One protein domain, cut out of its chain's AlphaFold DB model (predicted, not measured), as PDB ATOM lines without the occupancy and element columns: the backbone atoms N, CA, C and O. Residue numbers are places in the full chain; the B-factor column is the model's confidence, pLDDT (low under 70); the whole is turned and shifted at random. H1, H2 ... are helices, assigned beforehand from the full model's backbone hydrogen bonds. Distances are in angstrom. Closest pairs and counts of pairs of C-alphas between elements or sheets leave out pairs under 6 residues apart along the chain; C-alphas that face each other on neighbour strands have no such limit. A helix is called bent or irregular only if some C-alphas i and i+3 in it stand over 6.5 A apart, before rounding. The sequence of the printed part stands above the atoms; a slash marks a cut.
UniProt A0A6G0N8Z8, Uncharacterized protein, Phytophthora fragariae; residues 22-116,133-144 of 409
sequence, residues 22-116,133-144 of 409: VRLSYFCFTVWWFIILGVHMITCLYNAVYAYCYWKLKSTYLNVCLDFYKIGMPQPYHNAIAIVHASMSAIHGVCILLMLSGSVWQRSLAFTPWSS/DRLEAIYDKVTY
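This is residues 22 to 116 and 133 to 144 of the 409 residues of an uncharacterized protein of Phytophthora fragariae (UniProt A0A6G0N8Z8). Two long helices, H1 and H3, run side by side in opposite ways and make a long narrow pair, with the short helix H2 capping the end where the chain turns from one to the other. A fourth helix, H4, lies off to the side of H3 beyond a cut in the chain, and residues 137 to 144 stand free. The printed part has 107 residues with four named helices, in the order H1, H2, H3, H4, and no named strand; the class is all helix. The whole is loose, with a radius of gyration of the C-alphas of 19.0 A, and elongated, spanning 56 by 32 by 23 A.

The printed part begins at Val 22, and H1 follows as residues 26 to 57, from C-alpha 26 at (22.399, 6.526, 128.501) to C-alpha 57, 46.1 A away. H2 is residues 61 to 68, eight residues. H3 is residues 75 to 106, from C-alpha 75 at (-16.433, 8.686, 97.351) to C-alpha 106, 47.2 A away. It is irregular: C-alphas 76 and 79 are 7.2 A apart, and its line is a rough one. H4 is residues 133 to 143, ending with C-alpha 143 at (6.303, -9.339, 120.135).

H1 and H3 touch, with 43 pairs of C-alphas within 8 A; their closest C-alphas are those of Ala 51 and Ala 82, 4.0 A apart. Their lines stand at a shallow tilt of 27 degrees, and they run opposite ways. H2 is close to H1 but not clearly touching it, the closest C-alphas being those of Leu 57 and Asn 63, 5.9 A apart; their lines are about perpendicular, at 82 degrees. H2 is also close to H3 but not clearly touching it, with the C-alphas of Asn 63 and Gln 75 the closest, 7.3 A apart, at a steep tilt of 59 degrees, opposite ways. H4 is apart from H1, H2 and H3. In H1, H2 and H4 every O i to N i+4 pair is within hydrogen-bond range; in H3 26 of 28 are.

The two C-alphas farthest apart are those of Ser 25 and Phe 68, 56.2 A. The link from H1 to H2 is tight, with 3 residues, and the link from H2 to H3 is short, with 6. The link from H3 to H4 is across the cut: residues 117 to 132 are not printed, and C-alphas 116 and 133 are 14.6 A apart. The mean pLDDT of the printed part is 86.7; residues 115 to 116 and 133 to 144 are under 70, and H4 has a mean of 63.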
ATOM      1  N   VAL A  22      21.702  -4.300 120.583       77.50
ATOM      2  CA  VAL A  22      22.413  -3.019 120.479       77.50
ATOM      3  C   VAL A  22      22.539  -2.402 121.869       77.50
ATOM      4  O   VAL A  22      21.542  -2.104 122.519       77.50
ATOM      5  N   ARG A  23      23.773  -2.193 122.337       78.94
ATOM      6  CA  ARG A  23      24.036  -1.464 123.585       78.94
ATOM      7  C   ARG A  23      24.263   0.014 123.286       78.94
ATOM      8  O   ARG A  23      25.166   0.352 122.523       78.94
ATOM      9  N   LEU A  24      23.465   0.872 123.914       82.88
ATOM     10  CA  LEU A  24      23.568   2.327 123.825       82.88
ATOM     11  C   LEU A  24      24.083   2.897 125.152       82.88
ATOM     12  O   LEU A  24      23.812   2.346 126.218       82.88
ATOM     13  N   SER A  25      24.816   4.010 125.091       89.62
ATOM     14  CA  SER A  25      25.045   4.834 126.282       89.62
ATOM     15  C   SER A  25      23.720   5.462 126.729       89.62
ATOM     16  O   SER A  25      22.807   5.623 125.918       89.62
ATOM     17  N   TYR A  26      23.613   5.869 127.996       87.94
ATOM     18  CA  TYR A  26      22.399   6.526 128.501       87.94
ATOM     19  C   TYR A  26      22.032   7.790 127.704       87.94
ATOM     20  O   TYR A  26      20.862   8.034 127.413       87.94
ATOM     21  N   PHE A  27      23.037   8.570 127.295       92.00
ATOM     22  CA  PHE A  27      22.826   9.741 126.446       92.00
ATOM     23  C   PHE A  27      22.238   9.352 125.083       92.00
ATOM     24  O   PHE A  27      21.207   9.885 124.685       92.00
ATOM     25  N   CYS A  28      22.840   8.377 124.391       90.00
ATOM     26  CA  CYS A  28      22.329   7.914 123.100       90.00
ATOM     27  C   CYS A  28      20.927   7.304 123.223       90.00
ATOM     28  O   CYS A  28      20.095   7.525 122.352       90.00
ATOM     29  N   PHE A  29      20.655   6.565 124.300       90.81
ATOM     30  CA  PHE A  29      19.327   6.024 124.579       90.81
ATOM     31  C   PHE A  29      18.291   7.139 124.752       90.81
ATOM     32  O   PHE A  29      17.241   7.092 124.120       90.81
ATOM     33  N   THR A  30      18.611   8.170 125.539       93.06
ATOM     34  CA  THR A  30      17.753   9.350 125.727       93.06
ATOM     35  C   THR A  30      17.425  10.025 124.394       93.06
ATOM     36  O   THR A  30      16.263  10.307 124.118       93.06
ATOM     37  N   VAL A  31      18.432  10.237 123.538       94.81
ATOM     38  CA  VAL A  31      18.233  10.818 122.200       94.81
ATOM     39  C   VAL A  31      17.275   9.962 121.369       94.81
ATOM     40  O   VAL A  31      16.301  10.481 120.828       94.81
ATOM     41  N   TRP A  32      17.500   8.647 121.312       93.06
ATOM     42  CA  TRP A  32      16.627   7.732 120.575       93.06
ATOM     43  C   TRP A  32      15.207   7.677 121.126       93.06
ATOM     44  O   TRP A  32      14.260   7.603 120.349       93.06
ATOM     45  N   TRP A  33      15.043   7.763 122.444       94.88
ATOM     46  CA  TRP A  33      13.729   7.808 123.072       94.88
ATOM     47  C   TRP A  33      12.920   9.017 122.581       94.88
ATOM     48  O   TRP A  33      11.775   8.854 122.161       94.88
ATOM     49  N   PHE A  34      13.532  10.208 122.536       96.56
ATOM     50  CA  PHE A  34      12.875  11.409 122.008       96.56
ATOM     51  C   PHE A  34      12.608  11.332 120.503       96.56
ATOM     52  O   PHE A  34      11.541  11.754 120.066       96.56
ATOM     53  N   ILE A  35      13.535  10.773 119.714       95.31
ATOM     54  CA  ILE A  35      13.331  10.572 118.269       95.31
ATOM     55  C   ILE A  35      12.116   9.673 118.025       95.31
ATOM     56  O   ILE A  35      11.225  10.040 117.265       95.31
ATOM     57  N   ILE A  36      12.044   8.520 118.696       94.44
ATOM     58  CA  ILE A  36      10.954   7.552 118.518       94.44
ATOM     59  C   ILE A  36       9.622   8.130 119.005       94.44
ATOM     60  O   ILE A  36       8.606   7.980 118.324       94.44
ATOM     61  N   LEU A  37       9.622   8.855 120.131       96.38
ATOM     62  CA  LEU A  37       8.437   9.585 120.581       96.38
ATOM     63  C   LEU A  37       7.985  10.597 119.520       96.38
ATOM     64  O   LEU A  37       6.805  10.645 119.187       96.38
ATOM     65  N   GLY A  38       8.918  11.376 118.967       96.31
ATOM     66  CA  GLY A  38       8.646  12.354 117.915       96.31
ATOM     67  C   GLY A  38       8.035  11.719 116.666       96.31
ATOM     68  O   GLY A  38       7.011  12.198 116.183       96.31
ATOM     69  N   VAL A  39       8.593  10.601 116.195       95.00
ATOM     70  CA  VAL A  39       8.048   9.834 115.063       95.00
ATOM     71  C   VAL A  39       6.613   9.388 115.344       95.00
ATOM     72  O   VAL A  39       5.736   9.583 114.501       95.00
ATOM     73  N   HIS A  40       6.333   8.849 116.534       96.19
ATOM     74  CA  HIS A  40       4.970   8.468 116.899       96.19
ATOM     75  C   HIS A  40       4.019   9.663 116.970       96.19
ATOM     76  O   HIS A  40       2.901   9.557 116.477       96.19
ATOM     77  N   MET A  41       4.447  10.799 117.526       96.75
ATOM     78  CA  MET A  41       3.635  12.020 117.597       96.75
ATOM     79  C   MET A  41       3.279  12.546 116.204       96.75
ATOM     80  O   MET A  41       2.108  12.810 115.935       96.75
ATOM     81  N   ILE A  42       4.269  12.651 115.310       94.88
ATOM     82  CA  ILE A  42       4.072  13.103 113.926       94.88
ATOM     83  C   ILE A  42       3.117  12.155 113.200       94.88
ATOM     84  O   ILE A  42       2.118  12.600 112.641       94.88
ATOM     85  N   THR A  43       3.372  10.847 113.275       95.00
ATOM     86  CA  THR A  43       2.551   9.840 112.589       95.00
ATOM     87  C   THR A  43       1.126   9.803 113.148       95.00
ATOM     88  O   THR A  43       0.166   9.709 112.386       95.00
ATOM     89  N   CYS A  44       0.962   9.930 114.469       97.25
ATOM     90  CA  CYS A  44      -0.339   9.999 115.132       97.25
ATOM     91  C   CYS A  44      -1.148  11.206 114.651       97.25
ATOM     92  O   CYS A  44      -2.309  11.048 114.263       97.25
ATOM     93  N   LEU A  45      -0.540  12.398 114.670       95.88
ATOM     94  CA  LEU A  45      -1.192  13.643 114.276       95.88
ATOM     95  C   LEU A  45      -1.544  13.639 112.790       95.88
ATOM     96  O   LEU A  45      -2.690  13.913 112.443       95.88
ATOM     97  N   TYR A  46      -0.589  13.284 111.930       94.81
ATOM     98  CA  TYR A  46      -0.808  13.220 110.489       94.81
ATOM     99  C   TYR A  46      -1.983  12.293 110.158       94.81
ATOM    100  O   TYR A  46      -2.921  12.712 109.486       94.81
ATOM    101  N   ASN A  47      -2.013  11.075 110.711       96.19
ATOM    102  CA  ASN A  47      -3.115  10.140 110.471       96.19
ATOM    103  C   ASN A  47      -4.458  10.635 111.038       96.19
ATOM    104  O   ASN A  47      -5.497  10.391 110.428       96.19
ATOM    105  N   ALA A  48      -4.464  11.341 112.175       96.81
ATOM    106  CA  ALA A  48      -5.686  11.930 112.726       96.81
ATOM    107  C   ALA A  48      -6.255  13.019 111.804       96.81
ATOM    108  O   ALA A  48      -7.454  13.028 111.523       96.81
ATOM    109  N   VAL A  49      -5.389  13.907 111.306       93.56
ATOM    110  CA  VAL A  49      -5.765  14.955 110.350       93.56
ATOM    111  C   VAL A  49      -6.247  14.325 109.045       93.56
ATOM    112  O   VAL A  49      -7.324  14.673 108.573       93.56
ATOM    113  N   TYR A  50      -5.528  13.338 108.510       92.69
ATOM    114  CA  TYR A  50      -5.898  12.645 107.274       92.69
ATOM    115  C   TYR A  50      -7.265  11.953 107.385       92.69
ATOM    116  O   TYR A  50      -8.109  12.071 106.494       92.69
ATOM    117  N   ALA A  51      -7.525  11.288 108.516       95.88
ATOM    118  CA  ALA A  51      -8.822  10.687 108.809       95.88
ATOM    119  C   ALA A  51      -9.940  11.736 108.866       95.88
ATOM    120  O   ALA A  51     -10.998  11.537 108.268       95.88
ATOM    121  N   TYR A  52      -9.704  12.861 109.548       93.25
ATOM    122  CA  TYR A  52     -10.653  13.971 109.609       93.25
ATOM    123  C   TYR A  52     -10.947  14.547 108.218       93.25
ATOM    124  O   TYR A  52     -12.116  14.713 107.861       93.25
ATOM    125  N   CYS A  53      -9.910  14.784 107.410       90.12
ATOM    126  CA  CYS A  53     -10.041  15.291 106.049       90.12
ATOM    127  C   CYS A  53     -10.913  14.368 105.193       90.12
ATOM    128  O   CYS A  53     -11.898  14.837 104.636       90.12
ATOM    129  N   TYR A  54     -10.639  13.059 105.147       91.88
ATOM    130  CA  TYR A  54     -11.468  12.115 104.379       91.88
ATOM    131  C   TYR A  54     -12.894  11.976 104.920       91.88
ATOM    132  O   TYR A  54     -13.827  11.766 104.145       91.88
ATOM    133  N   TRP A  55     -13.090  12.129 106.233       92.06
ATOM    134  CA  TRP A  55     -14.427  12.125 106.829       92.06
ATOM    135  C   TRP A  55     -15.266  13.335 106.392       92.06
ATOM    136  O   TRP A  55     -16.486  13.235 106.267       92.06
ATOM    137  N   LYS A  56     -14.618  14.483 106.159       89.00
ATOM    138  CA  LYS A  56     -15.259  15.732 105.721       89.00
ATOM    139  C   LYS A  56     -15.306  15.911 104.206       89.00
ATOM    140  O   LYS A  56     -16.211  16.581 103.716       89.00
ATOM    141  N   LEU A  57     -14.399  15.269 103.472       87.50
ATOM    142  CA  LEU A  57     -14.239  15.407 102.025       87.50
ATOM    143  C   LEU A  57     -15.543  15.137 101.267       87.50
ATOM    144  O   LEU A  57     -15.907  15.893 100.383       87.50
ATOM    145  N   LYS A  58     -16.311  14.117 101.656       83.44
ATOM    146  CA  LYS A  58     -17.554  13.738 100.965       83.44
ATOM    147  C   LYS A  58     -18.560  14.889 100.773       83.44
ATOM    148  O   LYS A  58     -19.319  14.867  99.811       83.44
ATOM    149  N   SER A  59     -18.619  15.845 101.701       76.38
ATOM    150  CA  SER A  59     -19.567  16.967 101.640       76.38
ATOM    151  C   SER A  59     -19.033  18.203 100.917       76.38
ATOM    152  O   SER A  59     -19.752  19.195 100.840       76.38
ATOM    153  N   THR A  60     -17.798  18.172 100.419       80.81
ATOM    154  CA  THR A  60     -17.162  19.338  99.808       80.81
ATOM    155  C   THR A  60     -17.298  19.354  98.295       80.81
ATOM    156  O   THR A  60     -17.453  18.315  97.643       80.81
ATOM    157  N   TYR A  61     -17.178  20.545  97.709       76.62
ATOM    158  CA  TYR A  61     -17.065  20.675  96.256       76.62
ATOM    159  C   TYR A  61     -15.784  20.002  95.721       76.62
ATOM    160  O   TYR A  61     -15.758  19.526  94.588       76.62
ATOM    161  N   LEU A  62     -14.744  19.863  96.553       80.25
ATOM    162  CA  LEU A  62     -13.464  19.232  96.210       80.25
ATOM    163  C   LEU A  62     -13.700  17.798  95.841       80.25
ATOM    164  O   LEU A  62     -13.139  17.342  94.855       80.25
ATOM    165  N   ASN A  63     -14.562  17.105  96.580       85.38
ATOM    166  CA  ASN A  63     -14.905  15.747  96.222       85.38
ATOM    167  C   ASN A  63     -15.569  15.663  94.844       85.38
ATOM    168  O   ASN A  63     -15.223  14.781  94.068       85.38
ATOM    169  N   VAL A  64     -16.450  16.606  94.499       81.88
ATOM    170  CA  VAL A  64     -17.061  16.660  93.161       81.88
ATOM    171  C   VAL A  64     -15.988  16.847  92.087       81.88
ATOM    172  O   VAL A  64     -16.000  16.133  91.085       81.88
ATOM    173  N   CYS A  65     -15.025  17.747  92.304       80.00
ATOM    174  CA  CYS A  65     -13.898  17.934  91.390       80.00
ATOM    175  C   CYS A  65     -13.013  16.684  91.292       80.00
ATOM    176  O   CYS A  65     -12.695  16.242  90.191       80.00
ATOM    177  N   LEU A  66     -12.618  16.101  92.425       84.38
ATOM    178  CA  LEU A  66     -11.761  14.917  92.479       84.38
ATOM    179  C   LEU A  66     -12.425  13.720  91.789       84.38
ATOM    180  O   LEU A  66     -11.772  13.054  90.986       84.38
ATOM    181  N   ASP A  67     -13.718  13.483  92.025       84.88
ATOM    182  CA  ASP A  67     -14.488  12.430  91.355       84.88
ATOM    183  C   ASP A  67     -14.610  12.705  89.845       84.88
ATOM    184  O   ASP A  67     -14.400  11.798  89.034       84.88
ATOM    185  N   PHE A  68     -14.881  13.955  89.445       82.12
ATOM    186  CA  PHE A  68     -14.980  14.352  88.035       82.12
ATOM    187  C   PHE A  68     -13.667  14.118  87.274       82.12
ATOM    188  O   PHE A  68     -13.664  13.511  86.201       82.12
ATOM    189  N   TYR A  69     -12.538  14.531  87.857       79.88
ATOM    190  CA  TYR A  69     -11.205  14.356  87.274       79.88
ATOM    191  C   TYR A  69     -10.585  12.977  87.554       79.88
ATOM    192  O   TYR A  69      -9.467  12.708  87.114       79.88
ATOM    193  N   LYS A  70     -11.298  12.084  88.255       84.00
ATOM    194  CA  LYS A  70     -10.825  10.747  88.659       84.00
ATOM    195  C   LYS A  70      -9.497  10.793  89.430       84.00
ATOM    196  O   LYS A  70      -8.625   9.936  89.260       84.00
ATOM    197  N   ILE A  71      -9.338  11.799  90.287       83.38
ATOM    198  CA  ILE A  71      -8.163  11.992  91.133       83.38
ATOM    199  C   ILE A  71      -8.425  11.340  92.492       83.38
ATOM    200  O   ILE A  71      -9.151  11.868  93.325       83.38
ATOM    201  N   GLY A  72      -7.780  10.199  92.739       85.25
ATOM    202  CA  GLY A  72      -7.897   9.493  94.019       85.25
ATOM    203  C   GLY A  72      -8.934   8.374  94.001       85.25
ATOM    204  O   GLY A  72      -9.362   7.917  92.943       85.25
ATOM    205  N   MET A  73      -9.265   7.872  95.190       88.12
ATOM    206  CA  MET A  73     -10.292   6.844  95.355       88.12
ATOM    207  C   MET A  73     -11.675   7.500  95.374       88.12
ATOM    208  O   MET A  73     -11.828   8.529  96.035       88.12
ATOM    209  N   PRO A  74     -12.686   6.903  94.718       88.69
ATOM    210  CA  PRO A  74     -14.002   7.515  94.637       88.69
ATOM    211  C   PRO A  74     -14.700   7.522  95.998       88.69
ATOM    212  O   PRO A  74     -14.415   6.698  96.880       88.69
ATOM    213  N   GLN A  75     -15.677   8.416  96.127       88.06
ATOM    214  CA  GLN A  75     -16.433   8.686  97.351       88.06
ATOM    215  C   GLN A  75     -16.863   7.458  98.195       88.06
ATOM    216  O   GLN A  75     -16.805   7.543  99.426       88.06
ATOM    217  N   PRO A  76     -17.287   6.298  97.633       91.31
ATOM    218  CA  PRO A  76     -17.706   5.144  98.440       91.31
ATOM    219  C   PRO A  76     -16.626   4.604  99.391       91.31
ATOM    220  O   PRO A  76     -16.957   4.004 100.412       91.31
ATOM    221  N   TYR A  77     -15.347   4.826  99.081       92.75
ATOM    222  CA  TYR A  77     -14.225   4.316  99.870       92.75
ATOM    223  C   TYR A  77     -13.732   5.294 100.943       92.75
ATOM    224  O   TYR A  77     -12.939   4.901 101.797       92.75
ATOM    225  N   HIS A  78     -14.201   6.546 100.954       93.19
ATOM    226  CA  HIS A  78     -13.669   7.597 101.835       93.19
ATOM    227  C   HIS A  78     -13.817   7.269 103.319       93.19
ATOM    228  O   HIS A  78     -12.864   7.419 104.080       93.19
ATOM    229  N   ASN A  79     -14.966   6.725 103.727       94.19
ATOM    230  CA  ASN A  79     -15.176   6.298 105.113       94.19
ATOM    231  C   ASN A  79     -14.226   5.162 105.513       94.19
ATOM    232  O   ASN A  79     -13.728   5.149 106.634       94.19
ATOM    233  N   ALA A  80     -13.963   4.217 104.606       95.88
ATOM    234  CA  ALA A  80     -13.032   3.125 104.876       95.88
ATOM    235  C   ALA A  80     -11.605   3.660 105.059       95.88
ATOM    236  O   ALA A  80     -10.939   3.293 106.023       95.88
ATOM    237  N   ILE A  81     -11.174   4.584 104.193       94.88
ATOM    238  CA  ILE A  81      -9.880   5.273 104.300       94.88
ATOM    239  C   ILE A  81      -9.784   6.002 105.647       94.88
ATOM    240  O   ILE A  81      -8.840   5.777 106.405       94.88
ATOM    241  N   ALA A  82     -10.795   6.798 106.001       96.00
ATOM    242  CA  ALA A  82     -10.820   7.532 107.262       96.00
ATOM    243  C   ALA A  82     -10.740   6.607 108.489       96.00
ATOM    244  O   ALA A  82      -9.980   6.882 109.415       96.00
ATOM    245  N   ILE A  83     -11.463   5.480 108.490       97.00
ATOM    246  CA  ILE A  83     -11.414   4.489 109.578       97.00
ATOM    247  C   ILE A  83     -10.022   3.855 109.689       97.00
ATOM    248  O   ILE A  83      -9.522   3.682 110.803       97.00
ATOM    249  N   VAL A  84      -9.381   3.524 108.565       96.56
ATOM    250  CA  VAL A  84      -8.026   2.951 108.557       96.56
ATOM    251  C   VAL A  84      -7.021   3.935 109.159       96.56
ATOM    252  O   VAL A  84      -6.295   3.564 110.083       96.56
ATOM    253  N   HIS A  85      -7.027   5.198 108.728       96.38
ATOM    254  CA  HIS A  85      -6.133   6.219 109.283       96.38
ATOM    255  C   HIS A  85      -6.440   6.530 110.755       96.38
ATOM    256  O   HIS A  85      -5.518   6.630 111.562       96.38
ATOM    257  N   ALA A  86      -7.715   6.590 111.153       98.00
ATOM    258  CA  ALA A  86      -8.094   6.758 112.556       98.00
ATOM    259  C   ALA A  86      -7.585   5.598 113.429       98.00
ATOM    260  O   ALA A  86      -7.097   5.816 114.536       98.00
ATOM    261  N   SER A  87      -7.636   4.369 112.907       97.12
ATOM    262  CA  SER A  87      -7.108   3.182 113.588       97.12
ATOM    263  C   SER A  87      -5.585   3.251 113.743       97.12
ATOM    264  O   SER A  87      -5.073   3.007 114.834       97.12
ATOM    265  N   MET A  88      -4.856   3.645 112.690       95.50
ATOM    266  CA  MET A  88      -3.400   3.840 112.755       95.50
ATOM    267  C   MET A  88      -3.013   4.951 113.738       95.50
ATOM    268  O   MET A  88      -2.099   4.777 114.544       95.50
ATOM    269  N   SER A  89      -3.750   6.066 113.733       97.81
ATOM    270  CA  SER A  89      -3.571   7.150 114.702       97.81
ATOM    271  C   SER A  89      -3.762   6.652 116.138       97.81
ATOM    272  O   SER A  89      -2.906   6.888 116.990       97.81
ATOM    273  N   ALA A  90      -4.818   5.874 116.402       97.12
ATOM    274  CA  ALA A  90      -5.076   5.304 117.722       97.12
ATOM    275  C   ALA A  90      -3.952   4.365 118.194       97.12
ATOM    276  O   ALA A  90      -3.545   4.443 119.352       97.12
ATOM    277  N   ILE A  91      -3.409   3.522 117.307       94.44
ATOM    278  CA  ILE A  91      -2.274   2.637 117.624       94.44
ATOM    279  C   ILE A  91      -1.055   3.462 118.057       94.44
ATOM    280  O   ILE A  91      -0.466   3.186 119.103       94.44
ATOM    281  N   HIS A  92      -0.706   4.515 117.314       95.62
ATOM    282  CA  HIS A  92       0.395   5.402 117.695       95.62
ATOM    283  C   HIS A  92       0.111   6.179 118.985       95.62
ATOM    284  O   HIS A  92       1.011   6.315 119.814       95.62
ATOM    285  N   GLY A  93      -1.133   6.612 119.204       96.62
ATOM    286  CA  GLY A  93      -1.584   7.204 120.463       96.62
ATOM    287  C   GLY A  93      -1.354   6.277 121.658       96.62
ATOM    288  O   GLY A  93      -0.829   6.707 122.684       96.62
ATOM    289  N   VAL A  94      -1.655   4.982 121.512       93.81
ATOM    290  CA  VAL A  94      -1.354   3.968 122.534       93.81
ATOM    291  C   VAL A  94       0.156   3.844 122.760       93.81
ATOM    292  O   VAL A  94       0.582   3.839 123.912       93.81
ATOM    293  N   CYS A  95       0.982   3.809 121.707       93.12
ATOM    294  CA  CYS A  95       2.445   3.787 121.849       93.12
ATOM    295  C   CYS A  95       2.974   5.003 122.626       93.12
ATOM    296  O   CYS A  95       3.763   4.837 123.554       93.12
ATOM    297  N   ILE A  96       2.495   6.209 122.306       96.31
ATOM    298  CA  ILE A  96       2.853   7.449 123.015       96.31
ATOM    299  C   ILE A  96       2.495   7.336 124.499       96.31
ATOM    300  O   ILE A  96       3.330   7.598 125.365       96.31
ATOM    301  N   LEU A  97       1.270   6.898 124.804       94.44
ATOM    302  CA  LEU A  97       0.817   6.720 126.182       94.44
ATOM    303  C   LEU A  97       1.659   5.682 126.929       94.44
ATOM    304  O   LEU A  97       2.009   5.921 128.082       94.44
ATOM    305  N   LEU A  98       2.023   4.563 126.298       90.50
ATOM    306  CA  LEU A  98       2.881   3.537 126.901       90.50
ATOM    307  C   LEU A  98       4.287   4.066 127.199       90.50
ATOM    308  O   LEU A  98       4.791   3.842 128.300       90.50
ATOM    309  N   MET A  99       4.891   4.811 126.270       94.12
ATOM    310  CA  MET A  99       6.212   5.418 126.467       94.12
ATOM    311  C   MET A  99       6.199   6.437 127.613       94.12
ATOM    312  O   MET A  99       7.059   6.401 128.496       94.12
ATOM    313  N   LEU A 100       5.211   7.339 127.628       94.69
ATOM    314  CA  LEU A 100       5.095   8.385 128.645       94.69
ATOM    315  C   LEU A 100       4.759   7.802 130.022       94.69
ATOM    316  O   LEU A 100       5.450   8.086 130.998       94.69
ATOM    317  N   SER A 101       3.728   6.957 130.104       90.19
ATOM    318  CA  SER A 101       3.302   6.345 131.368       90.19
ATOM    319  C   SER A 101       4.360   5.402 131.934       90.19
ATOM    320  O   SER A 101       4.630   5.458 133.133       90.19
ATOM    321  N   GLY A 102       5.017   4.601 131.089       88.12
ATOM    322  CA  GLY A 102       6.111   3.730 131.508       88.12
ATOM    323  C   GLY A 102       7.294   4.521 132.053       88.12
ATOM    324  O   GLY A 102       7.824   4.178 133.111       88.12
ATOM    325  N   SER A 103       7.638   5.638 131.404       93.06
ATOM    326  CA  SER A 103       8.739   6.489 131.859       93.06
ATOM    327  C   SER A 103       8.448   7.176 133.197       93.06
ATOM    328  O   SER A 103       9.315   7.256 134.071       93.06
ATOM    329  N   VAL A 104       7.208   7.638 133.394       91.00
ATOM    330  CA  VAL A 104       6.754   8.226 134.664       91.00
ATOM    331  C   VAL A 104       6.749   7.179 135.778       91.00
ATOM    332  O   VAL A 104       7.253   7.443 136.870       91.00
ATOM    333  N   TRP A 105       6.218   5.986 135.503       87.19
ATOM    334  CA  TRP A 105       6.115   4.903 136.479       87.19
ATOM    335  C   TRP A 105       7.488   4.426 136.959       87.19
ATOM    336  O   TRP A 105       7.722   4.283 138.158       87.19
ATOM    337  N   GLN A 106       8.418   4.218 136.027       85.75
ATOM    338  CA  GLN A 106       9.758   3.712 136.325       85.75
ATOM    339  C   GLN A 106      10.731   4.809 136.785       85.75
ATOM    340  O   GLN A 106      11.854   4.500 137.181       85.75
ATOM    341  N   ARG A 107      10.321   6.090 136.741       88.75
ATOM    342  CA  ARG A 107      11.175   7.266 137.011       88.75
ATOM    343  C   ARG A 107      12.466   7.277 136.175       88.75
ATOM    344  O   ARG A 107      13.487   7.816 136.595       88.75
ATOM    345  N   SER A 108      12.418   6.658 134.999       89.44
ATOM    346  CA  SER A 108      13.509   6.527 134.034       89.44
ATOM    347  C   SER A 108      12.904   6.350 132.646       89.44
ATOM    348  O   SER A 108      11.780   5.876 132.539       89.44
ATOM    349  N   LEU A 109      13.614   6.737 131.586       91.38
ATOM    350  CA  LEU A 109      13.086   6.641 130.225       91.38
ATOM    351  C   LEU A 109      12.856   5.178 129.829       91.38
ATOM    352  O   LEU A 109      13.778   4.364 129.856       91.38
ATOM    353  N   ALA A 110      11.627   4.873 129.424       88.25
ATOM    354  CA  ALA A 110      11.163   3.533 129.098       88.25
ATOM    355  C   ALA A 110      10.235   3.565 127.878       88.25
ATOM    356  O   ALA A 110       9.503   4.533 127.664       88.25
ATOM    357  N   PHE A 111      10.260   2.505 127.068       85.94
ATOM    358  CA  PHE A 111       9.352   2.377 125.921       85.94
ATOM    359  C   PHE A 111       8.005   1.751 126.301       85.94
ATOM    360  O   PHE A 111       7.003   2.020 125.643       85.94
ATOM    361  N   THR A 112       7.967   0.948 127.369       81.81
ATOM    362  CA  THR A 112       6.745   0.333 127.897       81.81
ATOM    363  C   THR A 112       6.766   0.290 129.428       81.81
ATOM    364  O   THR A 112       7.843   0.249 130.025       81.81
ATOM    365  N   PRO A 113       5.602   0.251 130.101       77.00
ATOM    366  CA  PRO A 113       5.531   0.171 131.565       77.00
ATOM    367  C   PRO A 113       6.181  -1.074 132.181       77.00
ATOM    368  O   PRO A 113       6.627  -1.017 133.324       77.00
ATOM    369  N   TRP A 114       6.271  -2.167 131.424       73.12
ATOM    370  CA  TRP A 114       6.826  -3.459 131.845       73.12
ATOM    371  C   TRP A 114       8.288  -3.678 131.419       73.12
ATOM    372  O   TRP A 114       8.849  -4.747 131.659       73.12
ATOM    373  N   SER A 115       8.951  -2.691 130.799       65.38
ATOM    374  CA  SER A 115      10.373  -2.823 130.460       65.38
ATOM    375  C   SER A 115      11.224  -2.942 131.732       65.38
ATOM    376  O   SER A 115      11.438  -1.966 132.445       65.38
ATOM    377  N   SER A 116      11.722  -4.140 132.031       55.69
ATOM    378  CA  SER A 116      12.571  -4.366 133.202       55.69
ATOM    379  C   SER A 116      13.972  -3.786 132.980       55.69
ATOM    380  O   SER A 116      14.705  -4.233 132.101       55.69
ATOM    381  N   ASP A 133      -1.880  -7.329 133.015       64.81
ATOM    382  CA  ASP A 133      -1.322  -8.671 132.783       64.81
ATOM    383  C   ASP A 133      -1.884  -9.317 131.504       64.81
ATOM    384  O   ASP A 133      -1.215 -10.100 130.834       64.81
ATOM    385  N   ARG A 134      -3.141  -9.006 131.141       67.44
ATOM    386  CA  ARG A 134      -3.722  -9.467 129.866       67.44
ATOM    387  C   ARG A 134      -3.113  -8.736 128.679       67.44
ATOM    388  O   ARG A 134      -2.886  -9.365 127.650       67.44
ATOM    389  N   LEU A 135      -2.891  -7.428 128.805       64.88
ATOM    390  CA  LEU A 135      -2.253  -6.625 127.764       64.88
ATOM    391  C   LEU A 135      -0.787  -7.023 127.583       64.88
ATOM    392  O   LEU A 135      -0.354  -7.163 126.447       64.88
ATOM    393  N   GLU A 136      -0.074  -7.293 128.673       65.56
ATOM    394  CA  GLU A 136       1.286  -7.832 128.688       65.56
ATOM    395  C   GLU A 136       1.334  -9.215 128.032       65.56
ATOM    396  O   GLU A 136       2.078  -9.410 127.081       65.56
ATOM    397  N   ALA A 137       0.442 -10.142 128.403       63.28
ATOM    398  CA  ALA A 137       0.382 -11.466 127.778       63.28
ATOM    399  C   ALA A 137       0.057 -11.420 126.270       63.28
ATOM    400  O   ALA A 137       0.548 -12.247 125.499       63.28
ATOM    401  N   ILE A 138      -0.778 -10.472 125.829       64.62
ATOM    402  CA  ILE A 138      -1.060 -10.249 124.401       64.62
ATOM    403  C   ILE A 138       0.158  -9.630 123.709       64.62
ATOM    404  O   ILE A 138       0.553 -10.104 122.642       64.62
ATOM    405  N   TYR A 139       0.756  -8.603 124.314       62.16
ATOM    406  CA  TYR A 139       1.937  -7.918 123.804       62.16
ATOM    407  C   TYR A 139       3.102  -8.891 123.647       62.16
ATOM    408  O   TYR A 139       3.671  -8.981 122.562       62.16
ATOM    409  N   ASP A 140       3.393  -9.696 124.664       61.78
ATOM    410  CA  ASP A 140       4.441 -10.708 124.634       61.78
ATOM    411  C   ASP A 140       4.137 -11.768 123.583       61.78
ATOM    412  O   ASP A 140       4.986 -12.069 122.756       61.78
ATOM    413  N   LYS A 141       2.908 -12.281 123.498       63.31
ATOM    414  CA  LYS A 141       2.556 -13.282 122.477       63.31
ATOM    415  C   LYS A 141       2.780 -12.785 121.041       63.31
ATOM    416  O   LYS A 141       3.115 -13.588 120.167       63.31
ATOM    417  N   VAL A 142       2.604 -11.487 120.796       56.34
ATOM    418  CA  VAL A 142       2.811 -10.859 119.482       56.34
ATOM    419  C   VAL A 142       4.286 -10.498 119.254       56.34
ATOM    420  O   VAL A 142       4.819 -10.768 118.177       56.34
ATOM    421  N   THR A 143       4.967  -9.952 120.261       53.34
ATOM    422  CA  THR A 143       6.303  -9.339 120.135       53.34
ATOM    423  C   THR A 143       7.469 -10.222 120.599       53.34
ATOM    424  O   THR A 143       8.625  -9.850 120.378       53.34
ATOM    425  N   TYR A 144       7.216 -11.400 121.191       52.44
ATOM    426  CA  TYR A 144       8.285 -12.256 121.721       52.44
ATOM    427  C   TYR A 144       9.308 -12.622 120.629       52.44
ATOM    428  O   TYR A 144       8.911 -12.999 119.522       52.44
TER     429      TYR A 144